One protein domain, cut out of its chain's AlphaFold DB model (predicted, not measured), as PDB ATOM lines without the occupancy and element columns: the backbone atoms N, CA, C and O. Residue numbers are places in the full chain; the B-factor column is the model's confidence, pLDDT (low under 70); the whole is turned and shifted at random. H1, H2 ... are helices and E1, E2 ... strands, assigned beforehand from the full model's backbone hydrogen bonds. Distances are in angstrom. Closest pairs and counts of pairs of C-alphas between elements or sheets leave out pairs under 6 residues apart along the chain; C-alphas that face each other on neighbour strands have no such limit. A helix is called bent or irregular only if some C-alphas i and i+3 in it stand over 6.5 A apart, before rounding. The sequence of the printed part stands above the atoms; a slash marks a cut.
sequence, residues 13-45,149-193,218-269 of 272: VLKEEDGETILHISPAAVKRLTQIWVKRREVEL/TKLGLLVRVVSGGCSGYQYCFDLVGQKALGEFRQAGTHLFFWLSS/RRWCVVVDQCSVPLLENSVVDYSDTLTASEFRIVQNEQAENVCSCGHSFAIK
ATOM      1  N   VAL A  13     206.790 163.392  87.905       60.25
ATOM      2  CA  VAL A  13     207.174 162.621  86.724       60.25
ATOM      3  C   VAL A  13     206.268 163.024  85.568       60.25
ATOM      4  O   VAL A  13     205.046 162.899  85.668       60.25
ATOM      5  N   LEU A  14     206.858 163.511  84.484       63.75
ATOM      6  CA  LEU A  14     206.163 163.839  83.246       63.75
ATOM      7  C   LEU A  14     206.307 162.660  82.289       63.75
ATOM      8  O   LEU A  14     207.428 162.288  81.959       63.75
ATOM      9  N   LYS A  15     205.185 162.054  81.888       62.78
ATOM     10  CA  LYS A  15     205.164 160.847  81.052       62.78
ATOM     11  C   LYS A  15     204.467 161.082  79.716       62.78
ATOM     12  O   LYS A  15     203.490 161.833  79.687       62.78
ATOM     13  N   GLU A  16     204.933 160.417  78.661       61.03
ATOM     14  CA  GLU A  16     204.174 160.269  77.408       61.03
ATOM     15  C   GLU A  16     203.010 159.282  77.554       61.03
ATOM     16  O   GLU A  16     202.887 158.575  78.560       61.03
ATOM     17  N   GLU A  17     202.152 159.233  76.529       53.62
ATOM     18  CA  GLU A  17     201.018 158.305  76.430       53.62
ATOM     19  C   GLU A  17     201.448 156.829  76.545       53.62
ATOM     20  O   GLU A  17     200.694 156.020  77.086       53.62
ATOM     21  N   ASP A  18     202.689 156.507  76.165       56.00
ATOM     22  CA  ASP A  18     203.284 155.167  76.261       56.00
ATOM     23  C   ASP A  18     203.903 154.852  77.643       56.00
ATOM     24  O   ASP A  18     204.373 153.743  77.900       56.00
ATOM     25  N   GLY A  19     203.854 155.800  78.588       57.56
ATOM     26  CA  GLY A  19     204.262 155.606  79.983       57.56
ATOM     27  C   GLY A  19     205.750 155.826  80.279       57.56
ATOM     28  O   GLY A  19     206.147 155.708  81.451       57.56
ATOM     29  N   GLU A  20     206.538 156.176  79.262       63.12
ATOM     30  CA  GLU A  20     207.943 156.567  79.377       63.12
ATOM     31  C   GLU A  20     208.074 157.964  79.990       63.12
ATOM     32  O   GLU A  20     207.262 158.857  79.742       63.12
ATOM     33  N   THR A  21     209.055 158.125  80.878       64.25
ATOM     34  CA  THR A  21     209.271 159.379  81.596       64.25
ATOM     35  C   THR A  21     210.105 160.316  80.740       64.25
ATOM     36  O   THR A  21     211.276 160.053  80.496       64.25
ATOM     37  N   ILE A  22     209.531 161.448  80.348       73.19
ATOM     38  CA  ILE A  22     210.274 162.466  79.611       73.19
ATOM     39  C   ILE A  22     211.085 163.326  80.566       73.19
ATOM     40  O   ILE A  22     212.264 163.551  80.347       73.19
ATOM     41  N   LEU A  23     210.458 163.852  81.618       84.69
ATOM     42  CA  LEU A  23     211.066 164.914  82.411       84.69
ATOM     43  C   LEU A  23     210.586 164.856  83.856       84.69
ATOM     44  O   LEU A  23     209.419 164.599  84.143       84.69
ATOM     45  N   HIS A  24     211.480 165.145  84.782       87.88
ATOM     46  CA  HIS A  24     211.179 165.289  86.193       87.88
ATOM     47  C   HIS A  24     211.167 166.766  86.582       87.88
ATOM     48  O   HIS A  24     211.932 167.560  86.047       87.88
ATOM     49  N   ILE A  25     210.340 167.156  87.550       89.12
ATOM     50  CA  ILE A  25     210.379 168.511  88.119       89.12
ATOM     51  C   ILE A  25     210.761 168.414  89.591       89.12
ATOM     52  O   ILE A  25     210.109 167.701  90.359       89.12
ATOM     53  N   SER A  26     211.802 169.148  89.988       91.25
ATOM     54  CA  SER A  26     212.249 169.210  91.376       91.25
ATOM     55  C   SER A  26     211.237 169.956  92.264       91.25
ATOM     56  O   SER A  26     210.565 170.887  91.801       91.25
ATOM     57  N   PRO A  27     211.174 169.655  93.574       89.94
ATOM     58  CA  PRO A  27     210.342 170.409  94.514       89.94
ATOM     59  C   PRO A  27     210.623 171.922  94.516       89.94
ATOM     60  O   PRO A  27     209.708 172.728  94.701       89.94
ATOM     61  N   ALA A  28     211.876 172.331  94.282       92.12
ATOM     62  CA  ALA A  28     212.259 173.740  94.222       92.12
ATOM     63  C   ALA A  28     211.631 174.438  93.005       92.12
ATOM     64  O   ALA A  28     211.048 175.519  93.145       92.12
ATOM     65  N   ALA A  29     211.668 173.790  91.838       91.94
ATOM     66  CA  ALA A  29     211.024 174.287  90.628       91.94
ATOM     67  C   ALA A  29     209.497 174.345  90.778       91.94
ATOM     68  O   ALA A  29     208.889 175.372  90.467       91.94
ATOM     69  N   VAL A  30     208.878 173.309  91.354       89.81
ATOM     70  CA  VAL A  30     207.435 173.285  91.665       89.81
ATOM     71  C   VAL A  30     207.038 174.453  92.563       89.81
ATOM     72  O   VAL A  30     206.073 175.178  92.284       89.81
ATOM     73  N   LYS A  31     207.792 174.661  93.646       90.12
ATOM     74  CA  LYS A  31     207.569 175.761  94.586       90.12
ATOM     75  C   LYS A  31     207.662 177.104  93.870       90.12
ATOM     76  O   LYS A  31     206.773 177.941  94.033       90.12
ATOM     77  N   ARG A  32     208.697 177.304  93.050       92.31
ATOM     78  CA  ARG A  32     208.894 178.558  92.324       92.31
ATOM     79  C   ARG A  32     207.778 178.830  91.322       92.31
ATOM     80  O   ARG A  32     207.233 179.931  91.324       92.31
ATOM     81  N   LEU A  33     207.410 177.854  90.498       89.81
ATOM     82  CA  LEU A  33     206.339 178.012  89.510       89.81
ATOM     83  C   LEU A  33     205.004 178.341  90.180       89.81
ATOM     84  O   LEU A  33     204.269 179.220  89.727       89.81
ATOM     85  N   THR A  34     204.742 177.727  91.333       87.88
ATOM     86  CA  THR A  34     203.564 178.041  92.146       87.88
ATOM     87  C   THR A  34     203.596 179.480  92.652       87.88
ATOM     88  O   THR A  34     202.597 180.187  92.530       87.88
ATOM     89  N   GLN A  35     204.737 179.957  93.159       89.19
ATOM     90  CA  GLN A  35     204.892 181.350  93.589       89.19
ATOM     91  C   GLN A  35     204.716 182.347  92.439       89.19
ATOM     92  O   GLN A  35     204.041 183.360  92.615       89.19
ATOM     93  N   ILE A  36     205.303 182.070  91.270       89.31
ATOM     94  CA  ILE A  36     205.157 182.904  90.068       89.31
ATOM     95  C   ILE A  36     203.678 183.011  89.687       89.31
ATOM     96  O   ILE A  36     203.176 184.111  89.459       89.31
ATOM     97  N   TRP A  37     202.967 181.883  89.673       85.81
ATOM     98  CA  TRP A  37     201.547 181.848  89.348       85.81
ATOM     99  C   TRP A  37     200.693 182.630  90.353       85.81
ATOM    100  O   TRP A  37     199.879 183.457  89.943       85.81
ATOM    101  N   VAL A  38     200.906 182.426  91.660       85.19
ATOM    102  CA  VAL A  38     200.177 183.155  92.715       85.19
ATOM    103  C   VAL A  38     200.389 184.661  92.577       85.19
ATOM    104  O   VAL A  38     199.413 185.404  92.506       85.19
ATOM    105  N   LYS A  39     201.646 185.109  92.450       85.19
ATOM    106  CA  LYS A  39     201.968 186.535  92.303       85.19
ATOM    107  C   LYS A  39     201.332 187.145  91.058       85.19
ATOM    108  O   LYS A  39     200.786 188.241  91.123       85.19
ATOM    109  N   ARG A  40     201.375 186.451  89.917       82.56
ATOM    110  CA  ARG A  40     200.782 186.976  88.680       82.56
ATOM    111  C   ARG A  40     199.263 187.077  88.775       82.56
ATOM    112  O   ARG A  40     198.704 188.075  88.335       82.56
ATOM    113  N   ARG A  41     198.617 186.101  89.416       82.44
ATOM    114  CA  ARG A  41     197.177 186.132  89.683       82.44
ATOM    115  C   ARG A  41     196.785 187.311  90.575       82.44
ATOM    116  O   ARG A  41     195.772 187.949  90.318       82.44
ATOM    117  N   GLU A  42     197.567 187.613  91.608       82.75
ATOM    118  CA  GLU A  42     197.331 188.785  92.464       82.75
ATOM    119  C   GLU A  42     197.429 190.091  91.669       82.75
ATOM    120  O   GLU A  42     196.520 190.917  91.732       82.75
ATOM    121  N   VAL A  43     198.485 190.248  90.863       82.94
ATOM    122  CA  VAL A  43     198.668 191.417  89.987       82.94
ATOM    123  C   VAL A  43     197.499 191.565  89.010       82.94
ATOM    124  O   VAL A  43     196.997 192.667  88.805       82.94
ATOM    125  N   GLU A  44     197.023 190.460  88.443       74.62
ATOM    126  CA  GLU A  44     195.895 190.446  87.516       74.62
ATOM    127  C   GLU A  44     194.567 190.815  88.191       74.62
ATOM    128  O   GLU A  44     193.800 191.605  87.645       74.62
ATOM    129  N   LEU A  45     194.308 190.311  89.402       77.44
ATOM    130  CA  LEU A  45     193.125 190.688  90.181       77.44
ATOM    131  C   LEU A  45     193.127 192.183  90.518       77.44
ATOM    132  O   LEU A  45     192.085 192.837  90.415       77.44
ATOM    133  N   THR A 149     195.796 184.496  82.535       61.56
ATOM    134  CA  THR A 149     195.556 183.710  83.756       61.56
ATOM    135  C   THR A 149     196.293 182.361  83.776       61.56
ATOM    136  O   THR A 149     196.386 181.717  84.831       61.56
ATOM    137  N   LYS A 150     196.807 181.895  82.625       64.69
ATOM    138  CA  LYS A 150     197.473 180.591  82.494       64.69
ATOM    139  C   LYS A 150     198.929 180.766  82.115       64.69
ATOM    140  O   LYS A 150     199.259 181.079  80.981       64.69
ATOM    141  N   LEU A 151     199.788 180.458  83.078       79.62
ATOM    142  CA  LEU A 151     201.222 180.389  82.873       79.62
ATOM    143  C   LEU A 151     201.663 178.961  82.567       79.62
ATOM    144  O   LEU A 151     201.265 178.014  83.253       79.62
ATOM    145  N   GLY A 152     202.515 178.830  81.563       88.06
ATOM    146  CA  GLY A 152     203.335 177.655  81.326       88.06
ATOM    147  C   GLY A 152     204.811 177.993  81.499       88.06
ATOM    148  O   GLY A 152     205.228 179.108  81.196       88.06
ATOM    149  N   LEU A 153     205.600 177.040  81.979       93.88
ATOM    150  CA  LEU A 153     207.045 177.051  81.782       93.88
ATOM    151  C   LEU A 153     207.339 176.304  80.485       93.88
ATOM    152  O   LEU A 153     207.188 175.087  80.444       93.88
ATOM    153  N   LEU A 154     207.727 177.025  79.442       94.94
ATOM    154  CA  LEU A 154     208.238 176.441  78.211       94.94
ATOM    155  C   LEU A 154     209.700 176.040  78.421       94.94
ATOM    156  O   LEU A 154     210.510 176.872  78.823       94.94
ATOM    157  N   VAL A 155     210.020 174.782  78.137       95.19
ATOM    158  CA  VAL A 155     211.361 174.200  78.184       95.19
ATOM    159  C   VAL A 155     211.748 173.792  76.769       95.19
ATOM    160  O   VAL A 155     211.000 173.084  76.093       95.19
ATOM    161  N   ARG A 156     212.908 174.259  76.314       95.69
ATOM    162  CA  ARG A 156     213.439 173.972  74.980       95.69
ATOM    163  C   ARG A 156     214.927 173.694  75.041       95.69
ATOM    164  O   ARG A 156     215.627 174.205  75.915       95.69
ATOM    165  N   VAL A 157     215.401 172.944  74.062       95.62
ATOM    166  CA  VAL A 157     216.812 172.828  73.725       95.62
ATOM    167  C   VAL A 157     217.007 173.412  72.336       95.62
ATOM    168  O   VAL A 157     216.299 173.057  71.398       95.62
ATOM    169  N   VAL A 158     217.961 174.328  72.209       95.25
ATOM    170  CA  VAL A 158     218.337 174.934  70.929       95.25
ATOM    171  C   VAL A 158     219.781 174.587  70.600       95.25
ATOM    172  O   VAL A 158     220.615 174.465  71.498       95.25
ATOM    173  N   SER A 159     220.096 174.446  69.313       92.75
ATOM    174  CA  SER A 159     221.485 174.341  68.863       92.75
ATOM    175  C   SER A 159     222.212 175.656  69.140       92.75
ATOM    176  O   SER A 159     221.735 176.721  68.739       92.75
ATOM    177  N   GLY A 160     223.365 175.597  69.799       89.38
ATOM    178  CA  GLY A 160     224.171 176.766  70.130       89.38
ATOM    179  C   GLY A 160     224.885 176.655  71.474       89.38
ATOM    180  O   GLY A 160     225.046 175.582  72.051       89.38
ATOM    181  N   GLY A 161     225.342 177.800  71.976       83.94
ATOM    182  CA  GLY A 161     226.159 177.864  73.184       83.94
ATOM    183  C   GLY A 161     227.588 177.359  72.966       83.94
ATOM    184  O   GLY A 161     228.011 177.039  71.859       83.94
ATOM    185  N   CYS A 162     228.360 177.303  74.046       83.75
ATOM    186  CA  CYS A 162     229.772 176.906  74.004       83.75
ATOM    187  C   CYS A 162     229.998 175.404  73.766       83.75
ATOM    188  O   CYS A 162     231.125 175.002  73.500       83.75
ATOM    189  N   SER A 163     228.952 174.586  73.909       84.81
ATOM    190  CA  SER A 163     229.048 173.119  73.928       84.81
ATOM    191  C   SER A 163     228.173 172.427  72.878       84.81
ATOM    192  O   SER A 163     228.195 171.207  72.801       84.81
ATOM    193  N   GLY A 164     227.437 173.181  72.053       90.81
ATOM    194  CA  GLY A 164     226.646 172.651  70.934       90.81
ATOM    195  C   GLY A 164     225.134 172.710  71.147       90.81
ATOM    196  O   GLY A 164     224.416 173.030  70.200       90.81
ATOM    197  N   TYR A 165     224.655 172.501  72.377       95.25
ATOM    198  CA  TYR A 165     223.248 172.669  72.749       95.25
ATOM    199  C   TYR A 165     223.077 173.584  73.961       95.25
ATOM    200  O   TYR A 165     223.935 173.644  74.845       95.25
ATOM    201  N   GLN A 166     221.947 174.289  74.025       95.25
ATOM    202  CA  GLN A 166     221.605 175.211  75.106       95.25
ATOM    203  C   GLN A 166     220.169 174.996  75.595       95.25
ATOM    204  O   GLN A 166     219.244 174.893  74.792       95.25
ATOM    205  N   TYR A 167     219.985 174.979  76.916       95.69
ATOM    206  CA  TYR A 167     218.664 174.979  77.542       95.69
ATOM    207  C   TYR A 167     218.052 176.381  77.504       95.69
ATOM    208  O   TYR A 167     218.706 177.369  77.846       95.69
ATOM    209  N   CYS A 168     216.777 176.467  77.144       95.31
ATOM    210  CA  CYS A 168     216.002 177.702  77.154       95.31
ATOM    211  C   CYS A 168     214.718 177.517  77.962       95.31
ATOM    212  O   CYS A 168     214.006 176.524  77.805       95.31
ATOM    213  N   PHE A 169     214.422 178.508  78.803       95.62
ATOM    214  CA  PHE A 169     213.239 178.540  79.654       95.62
ATOM    215  C   PHE A 169     212.476 179.837  79.434       95.62
ATOM    216  O   PHE A 169     213.040 180.912  79.617       95.62
ATOM    217  N   ASP A 170     211.187 179.736  79.126       94.06
ATOM    218  CA  ASP A 170     210.321 180.897  78.943       94.06
ATOM    219  C   ASP A 170     209.038 180.753  79.764       94.06
ATOM    220  O   ASP A 170     208.414 179.693  79.807       94.06
ATOM    221  N   LEU A 171     208.605 181.839  80.407       91.81
ATOM    222  CA  LEU A 171     207.271 181.897  80.997       91.81
ATOM    223  C   LEU A 171     206.280 182.308  79.916       91.81
ATOM    224  O   LEU A 171     206.234 183.465  79.499       91.81
ATOM    225  N   VAL A 172     205.473 181.351  79.484       91.56
ATOM    226  CA  VAL A 172     204.496 181.534  78.419       91.56
ATOM    227  C   VAL A 172     203.106 181.723  78.988       91.56
ATOM    228  O   VAL A 172     202.741 181.164  80.020       91.56
ATOM    229  N   GLY A 173     202.336 182.546  78.302       87.81
ATOM    230  CA  GLY A 173     200.971 182.855  78.659       87.81
ATOM    231  C   GLY A 173     199.936 182.077  77.837       87.81
ATOM    232  O   GLY A 173     200.259 181.453  76.830       87.81
ATOM    233  N   GLN A 174     198.674 182.136  78.231       83.81
ATOM    234  CA  GLN A 174     197.490 181.520  77.662       83.81
ATOM    235  C   GLN A 174     197.355 181.698  76.154       83.81
ATOM    236  O   GLN A 174     196.932 180.751  75.492       83.81
ATOM    237  N   LYS A 175     197.714 182.864  75.600       87.06
ATOM    238  CA  LYS A 175     197.705 183.060  74.140       87.06
ATOM    239  C   LYS A 175     198.704 182.119  73.461       87.06
ATOM    240  O   LYS A 175     198.304 181.333  72.609       87.06
ATOM    241  N   ALA A 176     199.961 182.143  73.904       89.62
ATOM    242  CA  ALA A 176     201.018 181.276  73.380       89.62
ATOM    243  C   ALA A 176     200.709 179.791  73.630       89.62
ATOM    244  O   ALA A 176     200.840 178.969  72.732       89.62
ATOM    245  N   LEU A 177     200.192 179.443  74.813       88.56
ATOM    246  CA  LEU A 177     199.732 178.084  75.115       88.56
ATOM    247  C   LEU A 177     198.627 177.621  74.151       88.56
ATOM    248  O   LEU A 177     198.599 176.457  73.759       88.56
ATOM    249  N   GLY A 178     197.714 178.516  73.764       88.19
ATOM    250  CA  GLY A 178     196.692 178.239  72.756       88.19
ATOM    251  C   GLY A 178     197.287 177.984  71.370       88.19
ATOM    252  O   GLY A 178     196.883 177.029  70.711       88.19
ATOM    253  N   GLU A 179     198.269 178.791  70.964       91.12
ATOM    254  CA  GLU A 179     198.997 178.645  69.695       91.12
ATOM    255  C   GLU A 179     199.767 177.319  69.639       91.12
ATOM    256  O   GLU A 179     199.605 176.554  68.692       91.12
ATOM    257  N   PHE A 180     200.517 176.982  70.691       90.75
ATOM    258  CA  PHE A 180     201.247 175.715  70.790       90.75
ATOM    259  C   PHE A 180     200.319 174.501  70.695       90.75
ATOM    260  O   PHE A 180     200.640 173.517  70.030       90.75
ATOM    261  N   ARG A 181     199.135 174.583  71.316       86.19
ATOM    262  CA  ARG A 181     198.143 173.504  71.280       86.19
ATOM    263  C   ARG A 181     197.544 173.308  69.888       86.19
ATOM    264  O   ARG A 181     197.240 172.180  69.525       86.19
ATOM    265  N   GLN A 182     197.357 174.390  69.134       89.38
ATOM    266  CA  GLN A 182     196.869 174.331  67.754       89.38
ATOM    267  C   GLN A 182     197.951 173.840  66.788       89.38
ATOM    268  O   GLN A 182     197.643 173.090  65.870       89.38
ATOM    269  N   ALA A 183     199.203 174.247  67.011       91.69
ATOM    270  CA  ALA A 183     200.339 173.821  66.200       91.69
ATOM    271  C   ALA A 183     200.663 172.331  66.385       91.69
ATOM    272  O   ALA A 183     201.161 171.700  65.458       91.69
ATOM    273  N   GLY A 184     200.397 171.771  67.570       86.75
ATOM    274  CA  GLY A 184     200.641 170.357  67.860       86.75
ATOM    275  C   GLY A 184     202.124 169.986  67.945       86.75
ATOM    276  O   GLY A 184     202.440 168.807  67.897       86.75
ATOM    277  N   THR A 185     203.016 170.973  68.075       87.62
ATOM    278  CA  THR A 185     204.482 170.802  68.145       87.62
ATOM    279  C   THR A 185     205.027 170.753  69.571       87.62
ATOM    280  O   THR A 185     206.225 170.598  69.779       87.62
ATOM    281  N   HIS A 186     204.162 170.927  70.569       90.31
ATOM    282  CA  HIS A 186     204.555 170.994  71.969       90.31
ATOM    283  C   HIS A 186     203.781 169.973  72.792       90.31
ATOM    284  O   HIS A 186     202.572 169.797  72.616       90.31
ATOM    285  N   LEU A 187     204.474 169.357  73.739       87.44
ATOM    286  CA  LEU A 187     203.883 168.497  74.749       87.44
ATOM    287  C   LEU A 187     203.531 169.319  75.982       87.44
ATOM    288  O   LEU A 187     204.288 170.197  76.402       87.44
ATOM    289  N   PHE A 188     202.368 169.036  76.561       86.06
ATOM    290  CA  PHE A 188     201.854 169.757  77.716       86.06
ATOM    291  C   PHE A 188     201.786 168.845  78.925       86.06
ATOM    292  O   PHE A 188     201.181 167.776  78.894       86.06
ATOM    293  N   PHE A 189     202.325 169.346  80.023       81.69
ATOM    294  CA  PHE A 189     202.421 168.633  81.273       81.69
ATOM    295  C   PHE A 189     201.774 169.435  82.387       81.69
ATOM    296  O   PHE A 189     202.169 170.553  82.725       81.69
ATOM    297  N   TRP A 190     200.749 168.847  82.977       77.12
ATOM    298  CA  TRP A 190     200.030 169.386  84.121       77.12
ATOM    299  C   TRP A 190     200.434 168.601  85.358       77.12
ATOM    300  O   TRP A 190     200.615 167.386  85.298       77.12
ATOM    301  N   LEU A 191     200.502 169.274  86.506       68.50
ATOM    302  CA  LEU A 191     200.584 168.548  87.766       68.50
ATOM    303  C   LEU A 191     199.303 167.733  87.942       68.50
ATOM    304  O   LEU A 191     198.256 168.284  88.299       68.50
ATOM    305  N   SER A 192     199.389 166.418  87.767       53.03
ATOM    306  CA  SER A 192     198.422 165.526  88.382       53.03
ATOM    307  C   SER A 192     198.566 165.717  89.888       53.03
ATOM    308  O   SER A 192     199.602 165.397  90.464       53.03
ATOM    309  N   SER A 193     197.558 166.282  90.555       40.66
ATOM    310  CA  SER A 193     197.411 165.997  91.983       40.66
ATOM    311  C   SER A 193     197.245 164.490  92.080       40.66
ATOM    312  O   SER A 193     196.222 163.981  91.624       40.66
ATOM    313  N   ARG A 218     193.164 175.383  88.570       55.41
ATOM    314  CA  ARG A 218     194.350 175.621  89.409       55.41
ATOM    315  C   ARG A 218     195.473 174.764  88.864       55.41
ATOM    316  O   ARG A 218     195.484 173.559  89.117       55.41
ATOM    317  N   ARG A 219     196.400 175.413  88.161       70.75
ATOM    318  CA  ARG A 219     197.858 175.223  88.214       70.75
ATOM    319  C   ARG A 219     198.485 175.663  86.891       70.75
ATOM    320  O   ARG A 219     197.849 175.644  85.841       70.75
ATOM    321  N   TRP A 220     199.718 176.127  87.003       84.94
ATOM    322  CA  TRP A 220     200.636 176.307  85.889       84.94
ATOM    323  C   TRP A 220     200.917 174.951  85.217       84.94
ATOM    324  O   TRP A 220     200.670 173.897  85.808       84.94
ATOM    325  N   CYS A 221     201.420 174.979  83.988       86.31
ATOM    326  CA  CYS A 221     201.863 173.782  83.267       86.31
ATOM    327  C   CYS A 221     203.351 173.875  82.914       86.31
ATOM    328  O   CYS A 221     203.936 174.956  82.963       86.31
ATOM    329  N   VAL A 222     203.963 172.746  82.573       90.12
ATOM    330  CA  VAL A 222     205.242 172.707  81.858       90.12
ATOM    331  C   VAL A 222     204.943 172.332  80.418       90.12
ATOM    332  O   VAL A 222     204.108 171.470  80.160       90.12
ATOM    333  N   VAL A 223     205.583 173.014  79.485       91.81
ATOM    334  CA  VAL A 223     205.442 172.784  78.054       91.81
ATOM    335  C   VAL A 223     206.821 172.469  77.513       91.81
ATOM    336  O   VAL A 223     207.764 173.190  77.818       91.81
ATOM    337  N   VAL A 224     206.951 171.405  76.734       92.75
ATOM    338  CA  VAL A 224     208.228 171.006  76.133       92.75
ATOM    339  C   VAL A 224     208.050 170.969  74.625       92.75
ATOM    340  O   VAL A 224     207.057 170.436  74.134       92.75
ATOM    341  N   ASP A 225     208.982 171.567  73.892       93.06
ATOM    342  CA  ASP A 225     209.023 171.437  72.435       93.06
ATOM    343  C   ASP A 225     209.346 169.983  72.063       93.06
ATOM    344  O   ASP A 225     210.282 169.396  72.610       93.06
ATOM    345  N   GLN A 226     208.573 169.387  71.155       90.69
ATOM    346  CA  GLN A 226     208.721 167.979  70.771       90.69
ATOM    347  C   GLN A 226     210.133 167.657  70.283       90.69
ATOM    348  O   GLN A 226     210.679 166.616  70.632       90.69
ATOM    349  N   CYS A 227     210.766 168.564  69.535       91.44
ATOM    350  CA  CYS A 227     212.131 168.339  69.056       91.44
ATOM    351  C   CYS A 227     213.181 168.338  70.183       91.44
ATOM    352  O   CYS A 227     214.287 167.842  69.992       91.44
ATOM    353  N   SER A 228     212.841 168.874  71.359       93.75
ATOM    354  CA  SER A 228     213.715 168.891  72.534       93.75
ATOM    355  C   SER A 228     213.585 167.636  73.397       93.75
ATOM    356  O   SER A 228     214.452 167.410  74.235       93.75
ATOM    357  N   VAL A 229     212.528 166.834  73.219       91.25
ATOM    358  CA  VAL A 229     212.244 165.648  74.048       91.25
ATOM    359  C   VAL A 229     213.420 164.666  74.080       91.25
ATOM    360  O   VAL A 229     213.893 164.408  75.185       91.25
ATOM    361  N   PRO A 230     214.003 164.237  72.939       90.88
ATOM    362  CA  PRO A 230     215.106 163.269  72.945       90.88
ATOM    363  C   PRO A 230     216.367 163.776  73.653       90.88
ATOM    364  O   PRO A 230     217.231 163.002  74.035       90.88
ATOM    365  N   LEU A 231     216.494 165.096  73.819       92.62
ATOM    366  CA  LEU A 231     217.633 165.750  74.462       92.62
ATOM    367  C   LEU A 231     217.409 165.991  75.960       92.62
ATOM    368  O   LEU A 231     218.308 166.482  76.645       92.62
ATOM    369  N   LEU A 232     216.198 165.715  76.449       92.12
ATOM    370  CA  LEU A 232     215.737 165.997  77.804       92.12
ATOM    371  C   LEU A 232     215.176 164.762  78.515       92.12
ATOM    372  O   LEU A 232     214.787 164.883  79.676       92.12
ATOM    373  N   GLU A 233     215.151 163.600  77.866       88.69
ATOM    374  CA  GLU A 233     214.676 162.345  78.455       88.69
ATOM    375  C   GLU A 233     215.322 162.066  79.815       88.69
ATOM    376  O   GLU A 233     216.531 162.224  80.003       88.69
ATOM    377  N   ASN A 234     214.482 161.689  80.784       87.69
ATOM    378  CA  ASN A 234     214.834 161.446  82.186       87.69
ATOM    379  C   ASN A 234     215.560 162.610  82.895       87.69
ATOM    380  O   ASN A 234     216.048 162.452  84.014       87.69
ATOM    381  N   SER A 235     215.589 163.804  82.297       92.19
ATOM    382  CA  SER A 235     216.220 164.975  82.902       92.19
ATOM    383  C   SER A 235     215.350 165.575  84.001       92.19
ATOM    384  O   SER A 235     214.136 165.380  84.044       92.19
ATOM    385  N   VAL A 236     215.949 166.374  84.883       93.00
ATOM    386  CA  VAL A 236     215.238 167.061  85.965       93.00
ATOM    387  C   VAL A 236     215.267 168.572  85.738       93.00
ATOM    388  O   VAL A 236     216.330 169.190  85.728       93.00
ATOM    389  N   VAL A 237     214.099 169.204  85.631       94.00
ATOM    390  CA  VAL A 237     213.951 170.660  85.747       94.00
ATOM    391  C   VAL A 237     214.063 171.045  87.214       94.00
ATOM    392  O   VAL A 237     213.224 170.676  88.039       94.00
ATOM    393  N   ASP A 238     215.084 171.827  87.532       94.88
ATOM    394  CA  ASP A 238     215.347 172.362  88.858       94.88
ATOM    395  C   ASP A 238     215.271 173.895  88.862       94.88
ATOM    396  O   ASP A 238     215.247 174.549  87.817       94.88
ATOM    397  N   TYR A 239     215.214 174.480  90.055       95.31
ATOM    398  CA  TYR A 239     215.275 175.923  90.237       95.31
ATOM    399  C   TYR A 239     216.345 176.274  91.260       95.31
ATOM    400  O   TYR A 239     216.328 175.777  92.388       95.31
ATOM    401  N   SER A 240     217.261 177.153  90.865       94.25
ATOM    402  CA  SER A 240     218.318 177.659  91.728       94.25
ATOM    403  C   SER A 240     218.020 179.096  92.128       94.25
ATOM    404  O   SER A 240     217.701 179.926  91.283       94.25
ATOM    405  N   ASP A 241     218.123 179.381  93.423       94.19
ATOM    406  CA  ASP A 241     217.993 180.726  93.977       94.19
ATOM    407  C   ASP A 241     219.268 181.048  94.757       94.19
ATOM    408  O   ASP A 241     219.388 180.767  95.951       94.19
ATOM    409  N   THR A 242     220.272 181.534  94.037       92.19
ATOM    410  CA  THR A 242     221.564 181.942  94.596       92.19
ATOM    411  C   THR A 242     221.634 183.460  94.688       92.19
ATOM    412  O   THR A 242     220.845 184.174  94.077       92.19
ATOM    413  N   LEU A 243     222.619 183.983  95.422       93.75
ATOM    414  CA  LEU A 243     222.848 185.431  95.489       93.75
ATOM    415  C   LEU A 243     223.176 186.048  94.121       93.75
ATOM    416  O   LEU A 243     222.960 187.239  93.923       93.75
ATOM    417  N   THR A 244     223.724 185.252  93.203       90.31
ATOM    418  CA  THR A 244     224.166 185.701  91.878       90.31
ATOM    419  C   THR A 244     223.102 185.525  90.803       90.31
ATOM    420  O   THR A 244     223.074 186.310  89.860       90.31
ATOM    421  N   ALA A 245     222.247 184.506  90.923       89.06
ATOM    422  CA  ALA A 245     221.241 184.173  89.921       89.06
ATOM    423  C   ALA A 245     220.049 183.411  90.521       89.06
ATOM    424  O   ALA A 245     220.217 182.553  91.394       89.06
ATOM    425  N   SER A 246     218.862 183.702  89.989       93.62
ATOM    426  CA  SER A 246     217.577 183.105  90.362       93.62
ATOM    427  C   SER A 246     216.892 182.564  89.104       93.62
ATOM    428  O   SER A 246     216.195 183.305  88.408       93.62
ATOM    429  N   GLU A 247     217.104 181.290  88.780       94.88
ATOM    430  CA  GLU A 247     216.787 180.752  87.454       94.88
ATOM    431  C   GLU A 247     216.400 179.270  87.441       94.88
ATOM    432  O   GLU A 247     216.701 178.501  88.359       94.88
ATOM    433  N   PHE A 248     215.715 178.874  86.366       95.38
ATOM    434  CA  PHE A 248     215.475 177.470  86.051       95.38
ATOM    435  C   PHE A 248     216.695 176.872  85.359       95.38
ATOM    436  O   PHE A 248     217.370 177.536  84.575       95.38
ATOM    437  N   ARG A 249     216.953 175.597  85.638       94.88
ATOM    438  CA  ARG A 249     218.056 174.843  85.044       94.88
ATOM    439  C   ARG A 249     217.662 173.390  84.843       94.88
ATOM    440  O   ARG A 249     216.781 172.887  85.536       94.88
ATOM    441  N   ILE A 250     218.346 172.715  83.931       94.69
ATOM    442  CA  ILE A 250     218.281 171.259  83.828       94.69
ATOM    443  C   ILE A 250     219.417 170.658  84.653       94.69
ATOM    444  O   ILE A 250     220.563 171.097  84.567       94.69
ATOM    445  N   VAL A 251     219.096 169.651  85.458       93.44
ATOM    446  CA  VAL A 251     220.059 168.813  86.175       93.44
ATOM    447  C   VAL A 251     219.805 167.348  85.838       93.44
ATOM    448  O   VAL A 251     218.712 166.988  85.409       93.44
ATOM    449  N   GLN A 252     220.822 166.505  86.031       92.31
ATOM    450  CA  GLN A 252     220.732 165.059  85.782       92.31
ATOM    451  C   GLN A 252     220.256 164.713  84.358       92.31
ATOM    452  O   GLN A 252     219.484 163.780  84.184       92.31
ATOM    453  N   ASN A 253     220.708 165.462  83.344       93.00
ATOM    454  CA  ASN A 253     220.447 165.102  81.953       93.00
ATOM    455  C   ASN A 253     221.340 163.930  81.537       93.00
ATOM    456  O   ASN A 253     222.554 164.098  81.409       93.00
ATOM    457  N   GLU A 254     220.746 162.758  81.320       90.75
ATOM    458  CA  GLU A 254     221.471 161.560  80.891       90.75
ATOM    459  C   GLU A 254     221.980 161.652  79.449       90.75
ATOM    460  O   GLU A 254     222.946 160.972  79.111       90.75
ATOM    461  N   GLN A 255     221.401 162.527  78.630       91.00
ATOM    462  CA  GLN A 255     221.807 162.766  77.244       91.00
ATOM    463  C   GLN A 255     223.036 163.679  77.148       91.00
ATOM    464  O   GLN A 255     223.692 163.748  76.109       91.00
ATOM    465  N   ALA A 256     223.375 164.380  78.233       92.06
ATOM    466  CA  ALA A 256     224.537 165.252  78.280       92.06
ATOM    467  C   ALA A 256     225.818 164.459  78.583       92.06
ATOM    468  O   ALA A 256     225.908 163.744  79.582       92.06
ATOM    469  N   GLU A 257     226.841 164.631  77.747       90.06
ATOM    470  CA  GLU A 257     228.194 164.138  78.015       90.06
ATOM    471  C   GLU A 257     228.970 165.143  78.867       90.06
ATOM    472  O   GLU A 257     229.518 164.814  79.918       90.06
ATOM    473  N   ASN A 258     228.965 166.402  78.425       88.38
ATOM    474  CA  ASN A 258     229.671 167.499  79.066       88.38
ATOM    475  C   ASN A 258     228.708 168.659  79.276       88.38
ATOM    476  O   ASN A 258     228.073 169.120  78.331       88.38
ATOM    477  N   VAL A 259     228.623 169.164  80.505       90.00
ATOM    478  CA  VAL A 259     227.830 170.351  80.843       90.00
ATOM    479  C   VAL A 259     228.784 171.516  81.080       90.00
ATOM    480  O   VAL A 259     229.769 171.383  81.807       90.00
ATOM    481  N   CYS A 260     228.507 172.664  80.461       88.25
ATOM    482  CA  CYS A 260     229.285 173.879  80.671       88.25
ATOM    483  C   CYS A 260     229.271 174.287  82.153       88.25
ATOM    484  O   CYS A 260     228.283 174.078  82.854       88.25
ATOM    485  N   SER A 261     230.337 174.937  82.624       86.81
ATOM    486  CA  SER A 261     230.451 175.427  84.003       86.81
ATOM    487  C   SER A 261     229.323 176.376  84.421       86.81
ATOM    488  O   SER A 261     228.998 176.439  85.604       86.81
ATOM    489  N   CYS A 262     228.703 177.087  83.472       85.00
ATOM    490  CA  CYS A 262     227.534 177.925  83.736       85.00
ATOM    491  C   CYS A 262     226.211 177.143  83.810       85.00
ATOM    492  O   CYS A 262     225.201 177.710  84.199       85.00
ATOM    493  N   GLY A 263     226.182 175.861  83.432       84.75
ATOM    494  CA  GLY A 263     224.997 175.001  83.511       84.75
ATOM    495  C   GLY A 263     223.936 175.216  82.423       84.75
ATOM    496  O   GLY A 263     222.935 174.504  82.415       84.75
ATOM    497  N   HIS A 264     224.135 176.155  81.491       89.56
ATOM    498  CA  HIS A 264     223.147 176.469  80.447       89.56
ATOM    499  C   HIS A 264     223.350 175.730  79.130       89.56
ATOM    500  O   HIS A 264     222.427 175.673  78.320       89.56
ATOM    501  N   SER A 265     224.537 175.178  78.903       91.56
ATOM    502  CA  SER A 265     224.885 174.505  77.654       91.56
ATOM    503  C   SER A 265     225.486 173.138  77.914       91.56
ATOM    504  O   SER A 265     226.115 172.925  78.953       91.56
ATOM    505  N   PHE A 266     225.309 172.227  76.967       93.81
ATOM    506  CA  PHE A 266     225.834 170.872  77.042       93.81
ATOM    507  C   PHE A 266     226.207 170.330  75.660       93.81
ATOM    508  O   PHE A 266     225.729 170.828  74.641       93.81
ATOM    509  N   ALA A 267     227.085 169.333  75.653       92.69
ATOM    510  CA  ALA A 267     227.353 168.474  74.508       92.69
ATOM    511  C   ALA A 267     226.554 167.177  74.670       92.69
ATOM    512  O   ALA A 267     226.446 166.665  75.789       92.69
ATOM    513  N   ILE A 268     225.989 166.674  73.574       91.62
ATOM    514  CA  ILE A 268     225.306 165.377  73.558       91.62
ATOM    515  C   ILE A 268     226.343 164.250  73.560       91.62
ATOM    516  O   ILE A 268     227.450 164.451  73.067       91.62
ATOM    517  N   LYS A 269     225.996 163.089  74.114       85.75
ATOM    518  CA  LYS A 269     226.811 161.879  73.963       85.75
ATOM    519  C   LYS A 269     226.801 161.439  72.497       85.75
ATOM    520  O   LYS A 269     225.734 161.269  71.915       85.75
TER     521      LYS A 269
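AT A GLANCE: This is residues 13 to 45, 149 to 193 and 218 to 269 of the 272 residues of an uncharacterized protein of Besnoitia besnoiti (UniProt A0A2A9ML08). Two sheets stand partly face to face as a sandwich, their strands crossed at 54 degrees: one of six strands, curled like part of a barrel round the short helix H3, and a smaller one of four. H2 packs on the larger sheet's other face, while the long helix H1 stands up from the smaller sheet. Look for 130 printed residues, with three named helices and ten named strands in the order E1 E2 H1 E3 E4 H2 E5 E6 H3 E7 E8 E9 E10. The sheets, E5 E6 E3 E4 E10 E9 and E1 E2 E7 E8, are both mixed, and so is the class, helices and strands; the whole is compact, with a radius of gyration of the C-alphas of 14.7 A and spans of 45 by 40 by 26 A.

HOW THE PARTS SIT: Start at E1, residues 13 to 15, a hairpin with E2, residues 21 to 25; N 14 and O 23 are 2.8 A apart. E2 is parallel to E7, residues 235 to 241 (N 24 to O 235, 2.8 A), which forms a hairpin with E8, residues 246 to 251 (N 238 to O 249, 2.8 A). H1, residues 27 to 45, stands up from this sheet at 47 degrees; its closest C-alpha pair with E7 is Ala 29 and Tyr 239, 4.6 A. Past the cut, E3, residues 152 to 160, and E4, residues 164 to 172, form a hairpin (N 156 to O 168, 2.9 A). H2, residues 174 to 183, has a height over the sheet of 9.8 A and lies over E5, residues 186 to 190. E4, H2 and E5 make a split strand-helix-strand unit, two strands running the same way with a helix between; its crossover is right-handed. E6, residues 221 to 225, is antiparallel to E5 (N 187 to O 224, 2.8 A) and parallel to E3 (N 153 to O 221, 2.8 A). H3, residues 226 to 231, is on the face opposite H2, making three layers; the C-alphas of Val 157 in E3 and Ser 228 are 5.1 A apart. E9, residues 256 to 259, and E10, residues 265 to 268, form a hairpin (N 257 to O 267, 2.9 A), and E10 is antiparallel to E4 (N 165 to O 266, 3.0 A). Between the sheets, the closest C-alphas of E4 and E8 are Phe 169 and Phe 248, 6.9 A. In H1 and H2 every O i to N i+4 pair is within hydrogen-bond range; H3 is irregular, C-alphas 227 and 230 being 7.0 A apart, with 0 of 2 such pairs and 2 of 3 O i to N i+3 pairs.

IN THESE COORDINATES: Find C-alpha 13 at (207.174, 162.621, 86.724), where E1 begins. From C-alpha 27 at (210.342, 170.409, 94.514), H1 runs 27.0 A; E3 and E4 measure 23.7 A and 25.0 A, and E7 19.3 A. E10 ends at C-alpha 268, at (225.306, 165.377, 73.558).

THE WHOLE: The two C-alphas farthest apart, those of Leu 45 and Lys 269, are 47.2 A apart. Residues 46 to 148 and 194 to 217 are not printed; the C-alphas across these cuts are 9.8 A and 10.4 A apart. The links that are printed whole are tight. Mean pLDDT of the printed part is 86.0, with residues 13 to 21, 149 to 150, 191 to 193 and 218 under 70.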